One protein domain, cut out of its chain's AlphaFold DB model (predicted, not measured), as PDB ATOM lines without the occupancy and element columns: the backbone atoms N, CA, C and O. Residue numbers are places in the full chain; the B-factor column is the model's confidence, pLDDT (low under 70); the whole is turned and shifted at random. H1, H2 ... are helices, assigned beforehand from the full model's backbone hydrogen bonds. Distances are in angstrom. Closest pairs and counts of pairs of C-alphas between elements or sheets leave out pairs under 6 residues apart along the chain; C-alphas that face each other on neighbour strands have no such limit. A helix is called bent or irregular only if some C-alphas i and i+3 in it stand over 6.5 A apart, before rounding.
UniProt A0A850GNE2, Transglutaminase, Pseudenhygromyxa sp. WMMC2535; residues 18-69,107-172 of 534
ATOM      1  N   LEU A  18     132.918 135.175 142.223       85.94
ATOM      2  CA  LEU A  18     133.072 134.050 143.152       85.94
ATOM      3  C   LEU A  18     133.876 134.432 144.400       85.94
ATOM      4  O   LEU A  18     133.545 134.011 145.505       85.94
ATOM      5  N   ARG A  19     134.929 135.242 144.246       82.56
ATOM      6  CA  ARG A  19     135.703 135.753 145.387       82.56
ATOM      7  C   ARG A  19     134.891 136.715 146.242       82.56
ATOM      8  O   ARG A  19     135.007 136.654 147.462       82.56
ATOM      9  N   LEU A  20     134.094 137.580 145.619       86.25
ATOM     10  CA  LEU A  20     133.201 138.489 146.327       86.25
ATOM     11  C   LEU A  20     132.155 137.697 147.117       86.25
ATOM     12  O   LEU A  20     132.080 137.869 148.327       86.25
ATOM     13  N   ALA A  21     131.450 136.763 146.475       85.75
ATOM     14  CA  ALA A  21     130.469 135.891 147.124       85.75
ATOM     15  C   ALA A  21     131.083 135.095 148.285       85.75
ATOM     16  O   ALA A  21     130.519 135.037 149.374       85.75
ATOM     17  N   TRP A  22     132.283 134.543 148.089       85.62
ATOM     18  CA  TRP A  22     133.017 133.850 149.146       85.62
ATOM     19  C   TRP A  22     133.368 134.768 150.322       85.62
ATOM     20  O   TRP A  22     133.227 134.384 151.479       85.62
ATOM     21  N   THR A  23     133.830 135.985 150.036       83.75
ATOM     22  CA  THR A  23     134.189 136.962 151.073       83.75
ATOM     23  C   THR A  23     132.955 137.396 151.856       83.75
ATOM     24  O   THR A  23     133.000 137.424 153.082       83.75
ATOM     25  N   LEU A  24     131.849 137.660 151.154       88.38
ATOM     26  CA  LEU A  24     130.564 137.972 151.766       88.38
ATOM     27  C   LEU A  24     130.108 136.836 152.677       88.38
ATOM     28  O   LEU A  24     129.815 137.107 153.828       88.38
ATOM     29  N   LEU A  25     130.156 135.578 152.228       87.38
ATOM     30  CA  LEU A  25     129.771 134.418 153.040       87.38
ATOM     31  C   LEU A  25     130.605 134.279 154.326       87.38
ATOM     32  O   LEU A  25     130.078 133.984 155.396       87.38
ATOM     33  N   VAL A  26     131.920 134.490 154.231       86.94
ATOM     34  CA  VAL A  26     132.836 134.418 155.383       86.94
ATOM     35  C   VAL A  26     132.522 135.490 156.429       86.94
ATOM     36  O   VAL A  26     132.732 135.248 157.617       86.94
ATOM     37  N   ILE A  27     132.041 136.658 155.997       86.12
ATOM     38  CA  ILE A  27     131.688 137.780 156.873       86.12
ATOM     39  C   ILE A  27     130.244 137.653 157.373       86.12
ATOM     40  O   ILE A  27     129.985 137.896 158.548       86.12
ATOM     41  N   SER A  28     129.306 137.247 156.521       88.12
ATOM     42  CA  SER A  28     127.885 137.192 156.852       88.12
ATOM     43  C   SER A  28     127.551 136.040 157.790       88.12
ATOM     44  O   SER A  28     126.752 136.235 158.692       88.12
ATOM     45  N   ALA A  29     128.188 134.872 157.654       88.88
ATOM     46  CA  ALA A  29     127.924 133.728 158.530       88.88
ATOM     47  C   ALA A  29     128.108 134.037 160.035       88.88
ATOM     48  O   ALA A  29     127.199 133.734 160.808       88.88
ATOM     49  N   PRO A  30     129.226 134.637 160.495       89.38
ATOM     50  CA  PRO A  30     129.361 135.012 161.901       89.38
ATOM     51  C   PRO A  30     128.423 136.144 162.318       89.38
ATOM     52  O   PRO A  30     127.911 136.105 163.433       89.38
ATOM     53  N   LEU A  31     128.167 137.123 161.442       90.62
ATOM     54  CA  LEU A  31     127.216 138.198 161.735       90.62
ATOM     55  C   LEU A  31     125.798 137.650 161.918       90.62
ATOM     56  O   LEU A  31     125.158 137.976 162.908       90.62
ATOM     57  N   ALA A  32     125.353 136.756 161.035       91.38
ATOM     58  CA  ALA A  32     124.069 136.073 161.141       91.38
ATOM     59  C   ALA A  32     123.989 135.219 162.412       91.38
ATOM     60  O   ALA A  32     122.981 135.247 163.105       91.38
ATOM     61  N   GLY A  33     125.062 134.501 162.764       91.75
ATOM     62  CA  GLY A  33     125.115 133.727 164.005       91.75
ATOM     63  C   GLY A  33     124.964 134.591 165.256       91.75
ATOM     64  O   GLY A  33     124.193 134.240 166.145       91.75
ATOM     65  N   VAL A  34     125.672 135.723 165.324       92.62
ATOM     66  CA  VAL A  34     125.540 136.677 166.436       92.62
ATOM     67  C   VAL A  34     124.156 137.312 166.443       92.62
ATOM     68  O   VAL A  34     123.555 137.386 167.508       92.62
ATOM     69  N   TRP A  35     123.643 137.719 165.281       94.31
ATOM     70  CA  TRP A  35     122.317 138.310 165.143       94.31
ATOM     71  C   TRP A  35     121.233 137.356 165.650       94.31
ATOM     72  O   TRP A  35     120.621 137.668 166.665       94.31
ATOM     73  N   ILE A  36     121.111 136.149 165.083       94.44
ATOM     74  CA  ILE A  36     120.127 135.131 165.504       94.44
ATOM     75  C   ILE A  36     120.252 134.825 167.002       94.44
ATOM     76  O   ILE A  36     119.255 134.799 167.723       94.44
ATOM     77  N   ALA A  37     121.473 134.602 167.502       93.81
ATOM     78  CA  ALA A  37     121.685 134.308 168.918       93.81
ATOM     79  C   ALA A  37     121.309 135.490 169.828       93.81
ATOM     80  O   ALA A  37     120.788 135.272 170.920       93.81
ATOM     81  N   SER A  38     121.572 136.725 169.388       94.12
ATOM     82  CA  SER A  38     121.211 137.937 170.127       94.12
ATOM     83  C   SER A  38     119.709 138.174 170.133       94.12
ATOM     84  O   SER A  38     119.176 138.459 171.196       94.12
ATOM     85  N   SER A  39     119.022 137.952 169.010       94.19
ATOM     86  CA  SER A  39     117.567 138.078 168.917       94.19
ATOM     87  C   SER A  39     116.867 137.024 169.772       94.19
ATOM     88  O   SER A  39     115.932 137.346 170.493       94.19
ATOM     89  N   LEU A  40     117.363 135.776 169.785       93.31
ATOM     90  CA  LEU A  40     116.861 134.724 170.682       93.31
ATOM     91  C   LEU A  40     117.048 135.092 172.160       93.31
ATOM     92  O   LEU A  40     116.181 134.815 172.987       93.31
ATOM     93  N   ALA A  41     118.190 135.692 172.507       92.56
ATOM     94  CA  ALA A  41     118.432 136.161 173.864       92.56
ATOM     95  C   ALA A  41     117.516 137.340 174.216       92.56
ATOM     96  O   ALA A  41     116.943 137.327 175.296       92.56
ATOM     97  N   ALA A  42     117.337 138.308 173.318       91.75
ATOM     98  CA  ALA A  42     116.437 139.439 173.523       91.75
ATOM     99  C   ALA A  42     114.983 138.971 173.701       91.75
ATOM    100  O   ALA A  42     114.330 139.374 174.656       91.75
ATOM    101  N   LEU A  43     114.507 138.047 172.859       90.75
ATOM    102  CA  LEU A  43     113.152 137.500 172.959       90.75
ATOM    103  C   LEU A  43     112.896 136.798 174.301       90.75
ATOM    104  O   LEU A  43     111.829 136.958 174.876       90.75
ATOM    105  N   GLY A  44     113.869 136.043 174.820       89.50
ATOM    106  CA  GLY A  44     113.732 135.294 176.076       89.50
ATOM    107  C   GLY A  44     114.217 136.014 177.341       89.50
ATOM    108  O   GLY A  44     114.457 135.345 178.346       89.50
ATOM    109  N   ASN A  45     114.487 137.328 177.290       89.56
ATOM    110  CA  ASN A  45     115.175 138.091 178.350       89.56
ATOM    111  C   ASN A  45     116.494 137.441 178.854       89.56
ATOM    112  O   ASN A  45     116.909 137.521 180.022       89.56
ATOM    113  N   GLY A  46     117.179 136.754 177.945       88.31
ATOM    114  CA  GLY A  46     118.452 136.095 178.170       88.31
ATOM    115  C   GLY A  46     119.612 137.086 178.330       88.31
ATOM    116  O   GLY A  46     119.567 138.232 177.882       88.31
ATOM    117  N   PRO A  47     120.716 136.668 178.967       87.94
ATOM    118  CA  PRO A  47     121.872 137.534 179.144       87.94
ATOM    119  C   PRO A  47     122.651 137.719 177.833       87.94
ATOM    120  O   PRO A  47     123.351 136.815 177.372       87.94
ATOM    121  N   LEU A  48     122.632 138.934 177.282       87.38
ATOM    122  CA  LEU A  48     123.359 139.291 176.054       87.38
ATOM    123  C   LEU A  48     124.880 139.059 176.140       87.38
ATOM    124  O   LEU A  48     125.535 138.796 175.131       87.38
ATOM    125  N   TRP A  49     125.466 139.070 177.342       86.88
ATOM    126  CA  TRP A  49     126.888 138.762 177.522       86.88
ATOM    127  C   TRP A  49     127.238 137.307 177.158       86.88
ATOM    128  O   TRP A  49     128.360 137.052 176.716       86.88
ATOM    129  N   LEU A  50     126.298 136.355 177.282       86.88
ATOM    130  CA  LEU A  50     126.507 134.982 176.805       86.88
ATOM    131  C   LEU A  50     126.610 134.939 175.282       86.88
ATOM    132  O   LEU A  50     127.410 134.172 174.748       86.88
ATOM    133  N   VAL A  51     125.854 135.790 174.586       88.31
ATOM    134  CA  VAL A  51     125.929 135.920 173.127       88.31
ATOM    135  C   VAL A  51     127.262 136.534 172.719       88.31
ATOM    136  O   VAL A  51     127.922 136.012 171.825       88.31
ATOM    137  N   ALA A  52     127.725 137.569 173.427       86.94
ATOM    138  CA  ALA A  52     129.052 138.143 173.204       86.94
ATOM    139  C   ALA A  52     130.172 137.107 173.426       86.94
ATOM    140  O   ALA A  52     131.107 137.014 172.628       86.94
ATOM    141  N   LEU A  53     130.056 136.276 174.468       88.38
ATOM    142  CA  LEU A  53     130.988 135.179 174.731       88.38
ATOM    143  C   LEU A  53     130.939 134.110 173.629       88.38
ATOM    144  O   LEU A  53     131.990 133.677 173.155       88.38
ATOM    145  N   ALA A  54     129.744 133.696 173.201       86.44
ATOM    146  CA  ALA A  54     129.562 132.744 172.108       86.44
ATOM    147  C   ALA A  54     130.141 133.285 170.793       86.44
ATOM    148  O   ALA A  54     130.859 132.565 170.100       86.44
ATOM    149  N   GLY A  55     129.922 134.570 170.503       86.38
ATOM    150  CA  GLY A  55     130.518 135.286 169.382       86.38
ATOM    151  C   GLY A  55     132.044 135.286 169.448       86.38
ATOM    152  O   GLY A  55     132.683 134.890 168.481       86.38
ATOM    153  N   ALA A  56     132.640 135.613 170.600       86.94
ATOM    154  CA  ALA A  56     134.094 135.574 170.803       86.94
ATOM    155  C   ALA A  56     134.682 134.154 170.661       86.94
ATOM    156  O   ALA A  56     135.794 133.958 170.153       86.94
ATOM    157  N   LEU A  57     133.932 133.139 171.099       87.69
ATOM    158  CA  LEU A  57     134.296 131.734 170.934       87.69
ATOM    159  C   LEU A  57     134.248 131.316 169.461       87.69
ATOM    160  O   LEU A  57     135.220 130.742 168.965       87.69
ATOM    161  N   ALA A  58     133.162 131.630 168.755       84.06
ATOM    162  CA  ALA A  58     132.989 131.335 167.336       84.06
ATOM    163  C   ALA A  58     133.957 132.146 166.452       84.06
ATOM    164  O   ALA A  58     134.423 131.649 165.420       84.06
ATOM    165  N   VAL A  59     134.314 133.360 166.888       87.00
ATOM    166  CA  VAL A  59     135.203 134.313 166.217       87.00
ATOM    167  C   VAL A  59     136.028 135.103 167.255       87.00
ATOM    168  O   VAL A  59     135.483 136.001 167.887       87.00
ATOM    169  N   PRO A  60     137.350 134.883 167.430       82.06
ATOM    170  CA  PRO A  60     138.249 134.000 166.682       82.06
ATOM    171  C   PRO A  60     138.741 132.761 167.462       82.06
ATOM    172  O   PRO A  60     139.590 132.025 166.949       82.06
ATOM    173  N   LEU A  61     138.290 132.523 168.700       88.44
ATOM    174  CA  LEU A  61     138.976 131.603 169.621       88.44
ATOM    175  C   LEU A  61     138.960 130.133 169.162       88.44
ATOM    176  O   LEU A  61     140.020 129.502 169.119       88.44
ATOM    177  N   LEU A  62     137.804 129.581 168.780       89.56
ATOM    178  CA  LEU A  62     137.686 128.194 168.307       89.56
ATOM    179  C   LEU A  62     138.452 127.951 166.992       89.56
ATOM    180  O   LEU A  62     139.211 126.977 166.930       89.56
ATOM    181  N   PRO A  63     138.357 128.816 165.960       88.50
ATOM    182  CA  PRO A  63     139.176 128.685 164.752       88.50
ATOM    183  C   PRO A  63     140.687 128.691 165.028       88.50
ATOM    184  O   PRO A  63     141.430 127.880 164.454       88.50
ATOM    185  N   LEU A  64     141.149 129.562 165.932       89.25
ATOM    186  CA  LEU A  64     142.553 129.641 166.340       89.25
ATOM    187  C   LEU A  64     142.991 128.393 167.112       89.25
ATOM    188  O   LEU A  64     144.034 127.811 166.796       89.25
ATOM    189  N   ALA A  65     142.183 127.933 168.070       89.75
ATOM    190  CA  ALA A  65     142.432 126.702 168.815       89.75
ATOM    191  C   ALA A  65     142.504 125.486 167.874       89.75
ATOM    192  O   ALA A  65     143.422 124.664 167.979       89.75
ATOM    193  N   TRP A  66     141.608 125.411 166.885       89.69
ATOM    194  CA  TRP A  66     141.619 124.373 165.859       89.69
ATOM    195  C   TRP A  66     142.893 124.436 164.991       89.69
ATOM    196  O   TRP A  66     143.487 123.389 164.703       89.69
ATOM    197  N   GLU A  67     143.403 125.618 164.609       89.81
ATOM    198  CA  GLU A  67     144.711 125.713 163.922       89.81
ATOM    199  C   GLU A  67     145.885 125.322 164.802       89.81
ATOM    200  O   GLU A  67     146.757 124.583 164.333       89.81
ATOM    201  N   GLY A  68     145.880 125.722 166.071       88.31
ATOM    202  CA  GLY A  68     146.885 125.311 167.048       88.31
ATOM    203  C   GLY A  68     146.964 123.788 167.178       88.31
ATOM    204  O   GLY A  68     148.038 123.196 166.995       88.31
ATOM    205  N   LEU A  69     145.818 123.138 167.404       89.19
ATOM    206  CA  LEU A  69     145.717 121.684 167.541       89.19
ATOM    207  C   LEU A  69     146.121 120.969 166.246       89.19
ATOM    208  O   LEU A  69     146.930 120.037 166.263       89.19
ATOM    209  N   ARG A 107     143.338 128.816 155.750       85.00
ATOM    210  CA  ARG A 107     142.912 127.801 156.727       85.00
ATOM    211  C   ARG A 107     142.123 128.397 157.883       85.00
ATOM    212  O   ARG A 107     141.221 127.732 158.387       85.00
ATOM    213  N   LEU A 108     142.488 129.595 158.330       84.19
ATOM    214  CA  LEU A 108     141.782 130.282 159.405       84.19
ATOM    215  C   LEU A 108     140.400 130.750 158.936       84.19
ATOM    216  O   LEU A 108     139.418 130.500 159.628       84.19
ATOM    217  N   VAL A 109     140.315 131.330 157.736       85.44
ATOM    218  CA  VAL A 109     139.058 131.737 157.091       85.44
ATOM    219  C   VAL A 109     138.116 130.545 156.928       85.44
ATOM    220  O   VAL A 109     136.987 130.590 157.406       85.44
ATOM    221  N   LEU A 110     138.596 129.439 156.346       86.69
ATOM    222  CA  LEU A 110     137.783 128.234 156.140       86.69
ATOM    223  C   LEU A 110     137.247 127.647 157.446       86.69
ATOM    224  O   LEU A 110     136.122 127.161 157.491       86.69
ATOM    225  N   ARG A 111     138.043 127.675 158.518       88.56
ATOM    226  CA  ARG A 111     137.608 127.151 159.819       88.56
ATOM    227  C   ARG A 111     136.687 128.091 160.559       88.56
ATOM    228  O   ARG A 111     135.794 127.605 161.233       88.56
ATOM    229  N   THR A 112     136.887 129.395 160.418       88.88
ATOM    230  CA  THR A 112     135.950 130.395 160.940       88.88
ATOM    231  C   THR A 112     134.593 130.204 160.284       88.88
ATOM    232  O   THR A 112     133.603 130.045 160.989       88.88
ATOM    233  N   LEU A 113     134.557 130.081 158.954       89.88
ATOM    234  CA  LEU A 113     133.329 129.766 158.233       89.88
ATOM    235  C   LEU A 113     132.724 128.434 158.699       89.88
ATOM    236  O   LEU A 113     131.552 128.395 159.043       89.88
ATOM    237  N   ALA A 114     133.514 127.358 158.787       90.56
ATOM    238  CA  ALA A 114     133.009 126.052 159.218       90.56
ATOM    239  C   ALA A 114     132.420 126.074 160.640       90.56
ATOM    240  O   ALA A 114     131.357 125.504 160.863       90.56
ATOM    241  N   VAL A 115     133.083 126.738 161.594       92.44
ATOM    242  CA  VAL A 115     132.583 126.881 162.971       92.44
ATOM    243  C   VAL A 115     131.273 127.669 162.991       92.44
ATOM    244  O   VAL A 115     130.330 127.236 163.643       92.44
ATOM    245  N   ASN A 116     131.184 128.778 162.249       92.50
ATOM    246  CA  ASN A 116     129.979 129.609 162.230       92.50
ATOM    247  C   ASN A 116     128.813 128.943 161.492       92.50
ATOM    248  O   ASN A 116     127.688 129.036 161.958       92.50
ATOM    249  N   LEU A 117     129.062 128.200 160.409       92.06
ATOM    250  CA  LEU A 117     128.016 127.414 159.747       92.06
ATOM    251  C   LEU A 117     127.472 126.306 160.656       92.06
ATOM    252  O   LEU A 117     126.266 126.085 160.683       92.06
ATOM    253  N   VAL A 118     128.335 125.635 161.427       92.94
ATOM    254  CA  VAL A 118     127.891 124.656 162.437       92.94
ATOM    255  C   VAL A 118     127.113 125.340 163.560       92.94
ATOM    256  O   VAL A 118     126.118 124.793 164.018       92.94
ATOM    257  N   PHE A 119     127.537 126.528 163.993       92.06
ATOM    258  CA  PHE A 119     126.846 127.293 165.028       92.06
ATOM    259  C   PHE A 119     125.451 127.745 164.572       92.06
ATOM    260  O   PHE A 119     124.470 127.410 165.226       92.06
ATOM    261  N   VAL A 120     125.353 128.415 163.419       92.19
ATOM    262  CA  VAL A 120     124.078 128.837 162.813       92.19
ATOM    263  C   VAL A 120     123.191 127.626 162.541       92.19
ATOM    264  O   VAL A 120     122.046 127.601 162.976       92.19
ATOM    265  N   GLY A 121     123.723 126.582 161.897       91.19
ATOM    266  CA  GLY A 121     122.976 125.350 161.641       91.19
ATOM    267  C   GLY A 121     122.490 124.677 162.927       91.19
ATOM    268  O   GLY A 121     121.381 124.159 162.962       91.19
ATOM    269  N   GLY A 122     123.281 124.733 164.002       91.38
ATOM    270  CA  GLY A 122     122.888 124.256 165.326       91.38
ATOM    271  C   GLY A 122     121.739 125.060 165.936       91.38
ATOM    272  O   GLY A 122     120.810 124.456 166.463       91.38
ATOM    273  N   LEU A 123     121.765 126.395 165.825       90.62
ATOM    274  CA  LEU A 123     120.668 127.261 166.276       90.62
ATOM    275  C   LEU A 123     119.375 126.944 165.518       90.62
ATOM    276  O   LEU A 123     118.376 126.612 166.156       90.62
ATOM    277  N   LEU A 124     119.438 126.938 164.181       90.25
ATOM    278  CA  LEU A 124     118.301 126.645 163.301       90.25
ATOM    279  C   LEU A 124     117.721 125.248 163.540       90.25
ATOM    280  O   LEU A 124     116.511 125.071 163.515       90.25
ATOM    281  N   TRP A 125     118.574 124.259 163.810       88.56
ATOM    282  CA  TRP A 125     118.133 122.897 164.113       88.56
ATOM    283  C   TRP A 125     117.506 122.767 165.504       88.56
ATOM    284  O   TRP A 125     116.564 122.007 165.695       88.56
ATOM    285  N   SER A 126     118.052 123.470 166.498       87.94
ATOM    286  CA  SER A 126     117.629 123.314 167.893       87.94
ATOM    287  C   SER A 126     116.284 123.964 168.205       87.94
ATOM    288  O   SER A 126     115.590 123.512 169.113       87.94
ATOM    289  N   ARG A 127     115.960 125.051 167.500       84.00
ATOM    290  CA  ARG A 127     114.850 125.956 167.811       84.00
ATOM    291  C   ARG A 127     114.244 126.561 166.538       84.00
ATOM    292  O   ARG A 127     114.221 127.778 166.401       84.00
ATOM    293  N   PRO A 128     113.798 125.736 165.580       82.75
ATOM    294  CA  PRO A 128     113.376 126.230 164.274       82.75
ATOM    295  C   PRO A 128     112.213 127.234 164.377       82.75
ATOM    296  O   PRO A 128     112.344 128.358 163.905       82.75
ATOM    297  N   ALA A 129     111.153 126.878 165.106       76.81
ATOM    298  CA  ALA A 129     109.983 127.726 165.340       76.81
ATOM    299  C   ALA A 129     110.335 129.106 165.932       76.81
ATOM    300  O   ALA A 129     109.958 130.144 165.399       76.81
ATOM    301  N   THR A 130     111.141 129.116 166.995       88.06
ATOM    302  CA  THR A 130     111.469 130.331 167.758       88.06
ATOM    303  C   THR A 130     112.540 131.197 167.103       88.06
ATOM    304  O   THR A 130     112.681 132.359 167.472       88.06
ATOM    305  N   VAL A 131     113.324 130.675 166.148       92.88
ATOM    306  CA  VAL A 131     114.304 131.510 165.437       92.88
ATOM    307  C   VAL A 131     113.595 132.564 164.607       92.88
ATOM    308  O   VAL A 131     113.973 133.725 164.726       92.88
ATOM    309  N   TYR A 132     112.595 132.173 163.807       92.50
ATOM    310  CA  TYR A 132     111.842 133.126 162.992       92.50
ATOM    311  C   TYR A 132     111.160 134.170 163.879       92.50
ATOM    312  O   TYR A 132     111.383 135.360 163.689       92.50
ATOM    313  N   GLU A 133     110.464 133.733 164.935       91.75
ATOM    314  CA  GLU A 133     109.855 134.645 165.910       91.75
ATOM    315  C   GLU A 133     110.861 135.642 166.491       91.75
ATOM    316  O   GLU A 133     110.608 136.844 166.527       91.75
ATOM    317  N   ALA A 134     112.035 135.162 166.898       93.25
ATOM    318  CA  ALA A 134     113.055 136.008 167.493       93.25
ATOM    319  C   ALA A 134     113.621 137.032 166.509       93.25
ATOM    320  O   ALA A 134     113.760 138.199 166.871       93.25
ATOM    321  N   VAL A 135     113.967 136.626 165.282       94.25
ATOM    322  CA  VAL A 135     114.526 137.566 164.296       94.25
ATOM    323  C   VAL A 135     113.475 138.524 163.743       94.25
ATOM    324  O   VAL A 135     113.830 139.650 163.412       94.25
ATOM    325  N   SER A 136     112.204 138.129 163.695       92.25
ATOM    326  CA  SER A 136     111.119 138.986 163.211       92.25
ATOM    327  C   SER A 136     110.617 139.956 164.279       92.25
ATOM    328  O   SER A 136     110.417 141.128 163.973       92.25
ATOM    329  N   ALA A 137     110.450 139.513 165.530       90.56
ATOM    330  CA  ALA A 137     109.912 140.346 166.609       90.56
ATOM    331  C   ALA A 137     110.984 141.136 167.377       90.56
ATOM    332  O   ALA A 137     110.710 142.223 167.876       90.56
ATOM    333  N   ARG A 138     112.203 140.591 167.498       92.06
ATOM    334  CA  ARG A 138     113.324 141.193 168.247       92.06
ATOM    335  C   ARG A 138     114.605 141.254 167.413       92.06
ATOM    336  O   ARG A 138     115.701 141.271 167.963       92.06
ATOM    337  N   GLY A 139     114.508 141.258 166.083       92.31
ATOM    338  CA  GLY A 139     115.667 141.348 165.187       92.31
ATOM    339  C   GLY A 139     116.430 142.664 165.285       92.31
ATOM    340  O   GLY A 139     117.639 142.679 165.052       92.31
ATOM    341  N   ASP A 140     115.734 143.735 165.652       92.19
ATOM    342  CA  ASP A 140     116.203 145.114 165.719       92.19
ATOM    343  C   ASP A 140     116.367 145.630 167.159       92.19
ATOM    344  O   ASP A 140     116.526 146.832 167.354       92.19
ATOM    345  N   TRP A 141     116.381 144.744 168.164       90.06
ATOM    346  CA  TRP A 141     116.455 145.099 169.593       90.06
ATOM    347  C   TRP A 141     117.573 146.108 169.928       90.06
ATOM    348  O   TRP A 141     117.438 146.940 170.817       90.06
ATOM    349  N   MET A 142     118.690 146.073 169.192       90.62
ATOM    350  CA  MET A 142     119.828 146.981 169.380       90.62
ATOM    351  C   MET A 142     119.563 148.424 168.917       90.62
ATOM    352  O   MET A 142     120.406 149.298 169.127       90.62
ATOM    353  N   LEU A 143     118.445 148.653 168.232       90.69
ATOM    354  CA  LEU A 143     117.992 149.939 167.711       90.69
ATOM    355  C   LEU A 143     116.807 150.490 168.515       90.69
ATOM    356  O   LEU A 143     116.267 151.531 168.145       90.69
ATOM    357  N   GLU A 144     116.371 149.818 169.581       83.50
ATOM    358  CA  GLU A 144     115.260 150.271 170.422       83.50
ATOM    359  C   GLU A 144     115.557 151.673 170.997       83.50
ATOM    360  O   GLU A 144     116.661 151.947 171.473       83.50
ATOM    361  N   GLY A 145     114.603 152.602 170.854       81.56
ATOM    362  CA  GLY A 145     114.759 154.015 171.239       81.56
ATOM    363  C   GLY A 145     115.627 154.882 170.310       81.56
ATOM    364  O   GLY A 145     115.893 156.039 170.632       81.56
ATOM    365  N   VAL A 146     116.098 154.363 169.166       87.75
ATOM    366  CA  VAL A 146     116.920 155.125 168.206       87.75
ATOM    367  C   VAL A 146     116.085 155.625 167.024       87.75
ATOM    368  O   VAL A 146     115.862 154.907 166.048       87.75
ATOM    369  N   GLU A 147     115.691 156.894 167.058       86.62
ATOM    370  CA  GLU A 147     114.938 157.566 165.988       86.62
ATOM    371  C   GLU A 147     115.879 158.286 165.010       86.62
ATOM    372  O   GLU A 147     116.012 159.509 164.998       86.62
ATOM    373  N   ALA A 148     116.620 157.523 164.203       91.50
ATOM    374  CA  ALA A 148     117.517 158.085 163.195       91.50
ATOM    375  C   ALA A 148     117.285 157.444 161.817       91.50
ATOM    376  O   ALA A 148     117.118 156.227 161.749       91.50
ATOM    377  N   PRO A 149     117.390 158.191 160.696       93.06
ATOM    378  CA  PRO A 149     117.136 157.639 159.358       93.06
ATOM    379  C   PRO A 149     118.008 156.427 158.995       93.06
ATOM    380  O   PRO A 149     117.574 155.524 158.287       93.06
ATOM    381  N   TRP A 150     119.252 156.384 159.490       93.75
ATOM    382  CA  TRP A 150     120.141 155.235 159.285       93.75
ATOM    383  C   TRP A 150     119.699 154.006 160.090       93.75
ATOM    384  O   TRP A 150     119.908 152.886 159.628       93.75
ATOM    385  N   ALA A 151     119.119 154.214 161.277       92.88
ATOM    386  CA  ALA A 151     118.605 153.140 162.116       92.88
ATOM    387  C   ALA A 151     117.368 152.545 161.450       92.88
ATOM    388  O   ALA A 151     117.288 151.332 161.312       92.88
ATOM    389  N   GLU A 152     116.492 153.387 160.905       90.38
ATOM    390  CA  GLU A 152     115.313 152.934 160.170       90.38
ATOM    391  C   GLU A 152     115.673 152.172 158.887       90.38
ATOM    392  O   GLU A 152     115.170 151.081 158.620       90.38
ATOM    393  N   ALA A 153     116.657 152.667 158.131       93.31
ATOM    394  CA  ALA A 153     117.184 151.935 156.982       93.31
ATOM    395  C   ALA A 153     117.776 150.567 157.369       93.31
ATOM    396  O   ALA A 153     117.690 149.618 156.588       93.31
ATOM    397  N   LEU A 154     118.382 150.455 158.557       93.94
ATOM    398  CA  LEU A 154     118.894 149.189 159.073       93.94
ATOM    399  C   LEU A 154     117.761 148.265 159.545       93.94
ATOM    400  O   LEU A 154     117.822 147.081 159.228       93.94
ATOM    401  N   ARG A 155     116.721 148.781 160.218       92.69
ATOM    402  CA  ARG A 155     115.523 148.005 160.597       92.69
ATOM    403  C   ARG A 155     114.899 147.337 159.383       92.69
ATOM    404  O   ARG A 155     114.759 146.119 159.375       92.69
ATOM    405  N   ARG A 156     114.660 148.097 158.309       91.44
ATOM    406  CA  ARG A 156     114.136 147.549 157.045       91.44
ATOM    407  C   ARG A 156     114.998 146.416 156.487       91.44
ATOM    408  O   ARG A 156     114.471 145.397 156.056       91.44
ATOM    409  N   GLN A 157     116.325 146.551 156.528       93.38
ATOM    410  CA  GLN A 157     117.226 145.482 156.077       93.38
ATOM    411  C   GLN A 157     117.172 144.242 156.977       93.38
ATOM    412  O   GLN A 157     117.250 143.125 156.469       93.38
ATOM    413  N   LEU A 158     117.061 144.424 158.296       94.44
ATOM    414  CA  LEU A 158     116.940 143.323 159.250       94.44
ATOM    415  C   LEU A 158     115.602 142.595 159.094       94.44
ATOM    416  O   LEU A 158     115.599 141.369 159.089       94.44
ATOM    417  N   HIS A 159     114.502 143.325 158.892       92.38
ATOM    418  CA  HIS A 159     113.185 142.745 158.625       92.38
ATOM    419  C   HIS A 159     113.177 141.966 157.308       92.38
ATOM    420  O   HIS A 159     112.860 140.784 157.310       92.38
ATOM    421  N   ALA A 160     113.678 142.552 156.215       92.00
ATOM    422  CA  ALA A 160     113.801 141.842 154.940       92.00
ATOM    423  C   ALA A 160     114.688 140.582 155.043       92.00
ATOM    424  O   ALA A 160     114.451 139.577 154.373       92.00
ATOM    425  N   ALA A 161     115.723 140.611 155.890       92.94
ATOM    426  CA  ALA A 161     116.535 139.432 156.169       92.94
ATOM    427  C   ALA A 161     115.788 138.387 157.016       92.94
ATOM    428  O   ALA A 161     116.014 137.193 156.815       92.94
ATOM    429  N   ALA A 162     114.934 138.818 157.949       93.31
ATOM    430  CA  ALA A 162     114.111 137.958 158.796       93.31
ATOM    431  C   ALA A 162     113.054 137.201 157.982       93.31
ATOM    432  O   ALA A 162     112.911 135.998 158.187       93.31
ATOM    433  N   GLU A 163     112.426 137.836 156.986       90.75
ATOM    434  CA  GLU A 163     111.470 137.155 156.091       90.75
ATOM    435  C   GLU A 163     112.112 136.011 155.295       90.75
ATOM    436  O   GLU A 163     111.492 134.984 155.033       90.75
ATOM    437  N   GLY A 164     113.422 136.080 155.032       89.75
ATOM    438  CA  GLY A 164     114.175 134.951 154.474       89.75
ATOM    439  C   GLY A 164     114.179 133.680 155.345       89.75
ATOM    440  O   GLY A 164     114.613 132.623 154.877       89.75
ATOM    441  N   PHE A 165     113.723 133.763 156.600       90.12
ATOM    442  CA  PHE A 165     113.564 132.643 157.527       90.12
ATOM    443  C   PHE A 165     112.112 132.160 157.673       90.12
ATOM    444  O   PHE A 165     111.907 131.194 158.406       90.12
ATOM    445  N   GLU A 166     111.128 132.742 156.977       88.94
ATOM    446  CA  GLU A 166     109.711 132.355 157.109       88.94
ATOM    447  C   GLU A 166     109.475 130.864 156.814       88.94
ATOM    448  O   GLU A 166     108.767 130.188 157.557       88.94
ATOM    449  N   TRP A 167     110.183 130.291 155.835       87.62
ATOM    450  CA  TRP A 167     110.108 128.856 155.513       87.62
ATOM    451  C   TRP A 167     110.349 127.935 156.727       87.62
ATOM    452  O   TRP A 167     109.914 126.781 156.757       87.62
ATOM    453  N   LEU A 168     111.106 128.407 157.723       85.12
ATOM    454  CA  LEU A 168     111.390 127.667 158.948       85.12
ATOM    455  C   LEU A 168     110.150 127.596 159.844       85.12
ATOM    456  O   LEU A 168     109.910 126.569 160.481       85.12
ATOM    457  N   HIS A 169     109.379 128.680 159.865       83.31
ATOM    458  CA  HIS A 169     108.111 128.782 160.562       83.31
ATOM    459  C   HIS A 169     107.054 127.898 159.891       83.31
ATOM    460  O   HIS A 169     106.524 127.020 160.567       83.31
ATOM    461  N   GLU A 170     106.858 128.024 158.574       83.62
ATOM    462  CA  GLU A 170     105.900 127.209 157.798       83.62
ATOM    463  C   GLU A 170     106.144 125.703 157.962       83.62
ATOM    464  O   GLU A 170     105.225 124.904 158.077       83.62
ATOM    465  N   ARG A 171     107.412 125.285 158.034       84.38
ATOM    466  CA  ARG A 171     107.768 123.870 158.225       84.38
ATOM    467  C   ARG A 171     107.456 123.341 159.632       84.38
ATOM    468  O   ARG A 171     107.541 122.135 159.859       84.38
ATOM    469  N   THR A 172     107.237 124.222 160.604       80.81
ATOM    470  CA  THR A 172     107.096 123.853 162.021       80.81
ATOM    471  C   THR A 172     105.735 124.171 162.619       80.81
ATOM    472  O   THR A 172     105.447 123.664 163.700       80.81
TER     473      THR A 172
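What this domain is: This is residues 18 to 69 and 107 to 172 of the 534 residues of the protein "Transglutaminase" of Pseudenhygromyxa sp. WMMC2535 (UniProt A0A850GNE2). Three helices, H1, H2a and H3, make a splayed up-and-down bundle, and H4 crosses the last residues of H1 at one end of it. After a long link the chain folds back as H5, which packs on H4 with its residues 159 to 163 alone, and short H6 packs on H4 too, while arm H2b packs on residues 107 to 115 of H3 and residues 144 to 150 stick out. The printed part has 118 residues with six named helices, H1 to H6 in chain order, and no named strand; the class is all helix. It is compact, with a radius of gyration of the C-alphas of 15.0 A and spans of 44 by 31 by 29 A.

How they stand to each other: Begin with H1, residues 18 to 43, which has a kink of 30 degrees near residue 29. H2, residues 48 to 69, was assigned as one helix by its hydrogen bonds but is bent: C-alphas 59 and 62 are 6.9 A apart, and its arms H2a, residues 48 to 59, and H2b, residues 62 to 69, stand at a steep tilt of 40 degrees. H1 and H2a form a helical hairpin and touch, closest at the C-alphas of Ser 38 and Val 51, 5.9 A, at a shallow tilt of 24 degrees, opposite ways. H3, residues 107 to 126, touches H1, closest at the C-alphas of Gly 33 and Val 120, 5.1 A, at a steep tilt of 39 degrees, the same way. With residues 107 to 115 alone H3 touches H2b, closest at the C-alphas of Pro 63 and Thr 112, 5.3 A. H4, residues 128 to 137, is about perpendicular to H1, 86 degrees, and touches it, closest at the C-alphas of Leu 40 and Ala 134, 5.1 A. H5, residues 149 to 163, forms a helical hairpin with H4, closest at the C-alphas of Ser 136 and Ala 162, 5.4 A. H6, residues 166 to 170, touches H4, closest at the C-alphas of Ala 129 and His 169, 5.2 A. Every O i to N i+4 pair is within hydrogen-bond range in H2a, H2b, H3, H5 and H6, against 20 of 22 in H1 and 4 of 6 in H4.

Where its parts are: Find C-alpha 18 at (133.072, 134.050, 143.152); from there H1 runs 36.0 A. H3 begins at C-alpha 107, (142.912, 127.801, 156.727), and runs 28.0 A; H5 runs 21.5 A. H6 ends at C-alpha 170, (105.900, 127.209, 157.798).

The domain as a whole: The two C-alphas farthest apart, of Leu 69 and Glu 147, are 47.3 A apart. Residues 70 to 106 are not printed, and C-alphas 69 and 107 are 12.7 A apart across this cut. The link from H4 to H5 is long. The mean pLDDT of the printed part is 89.2, and no printed residue is under 70.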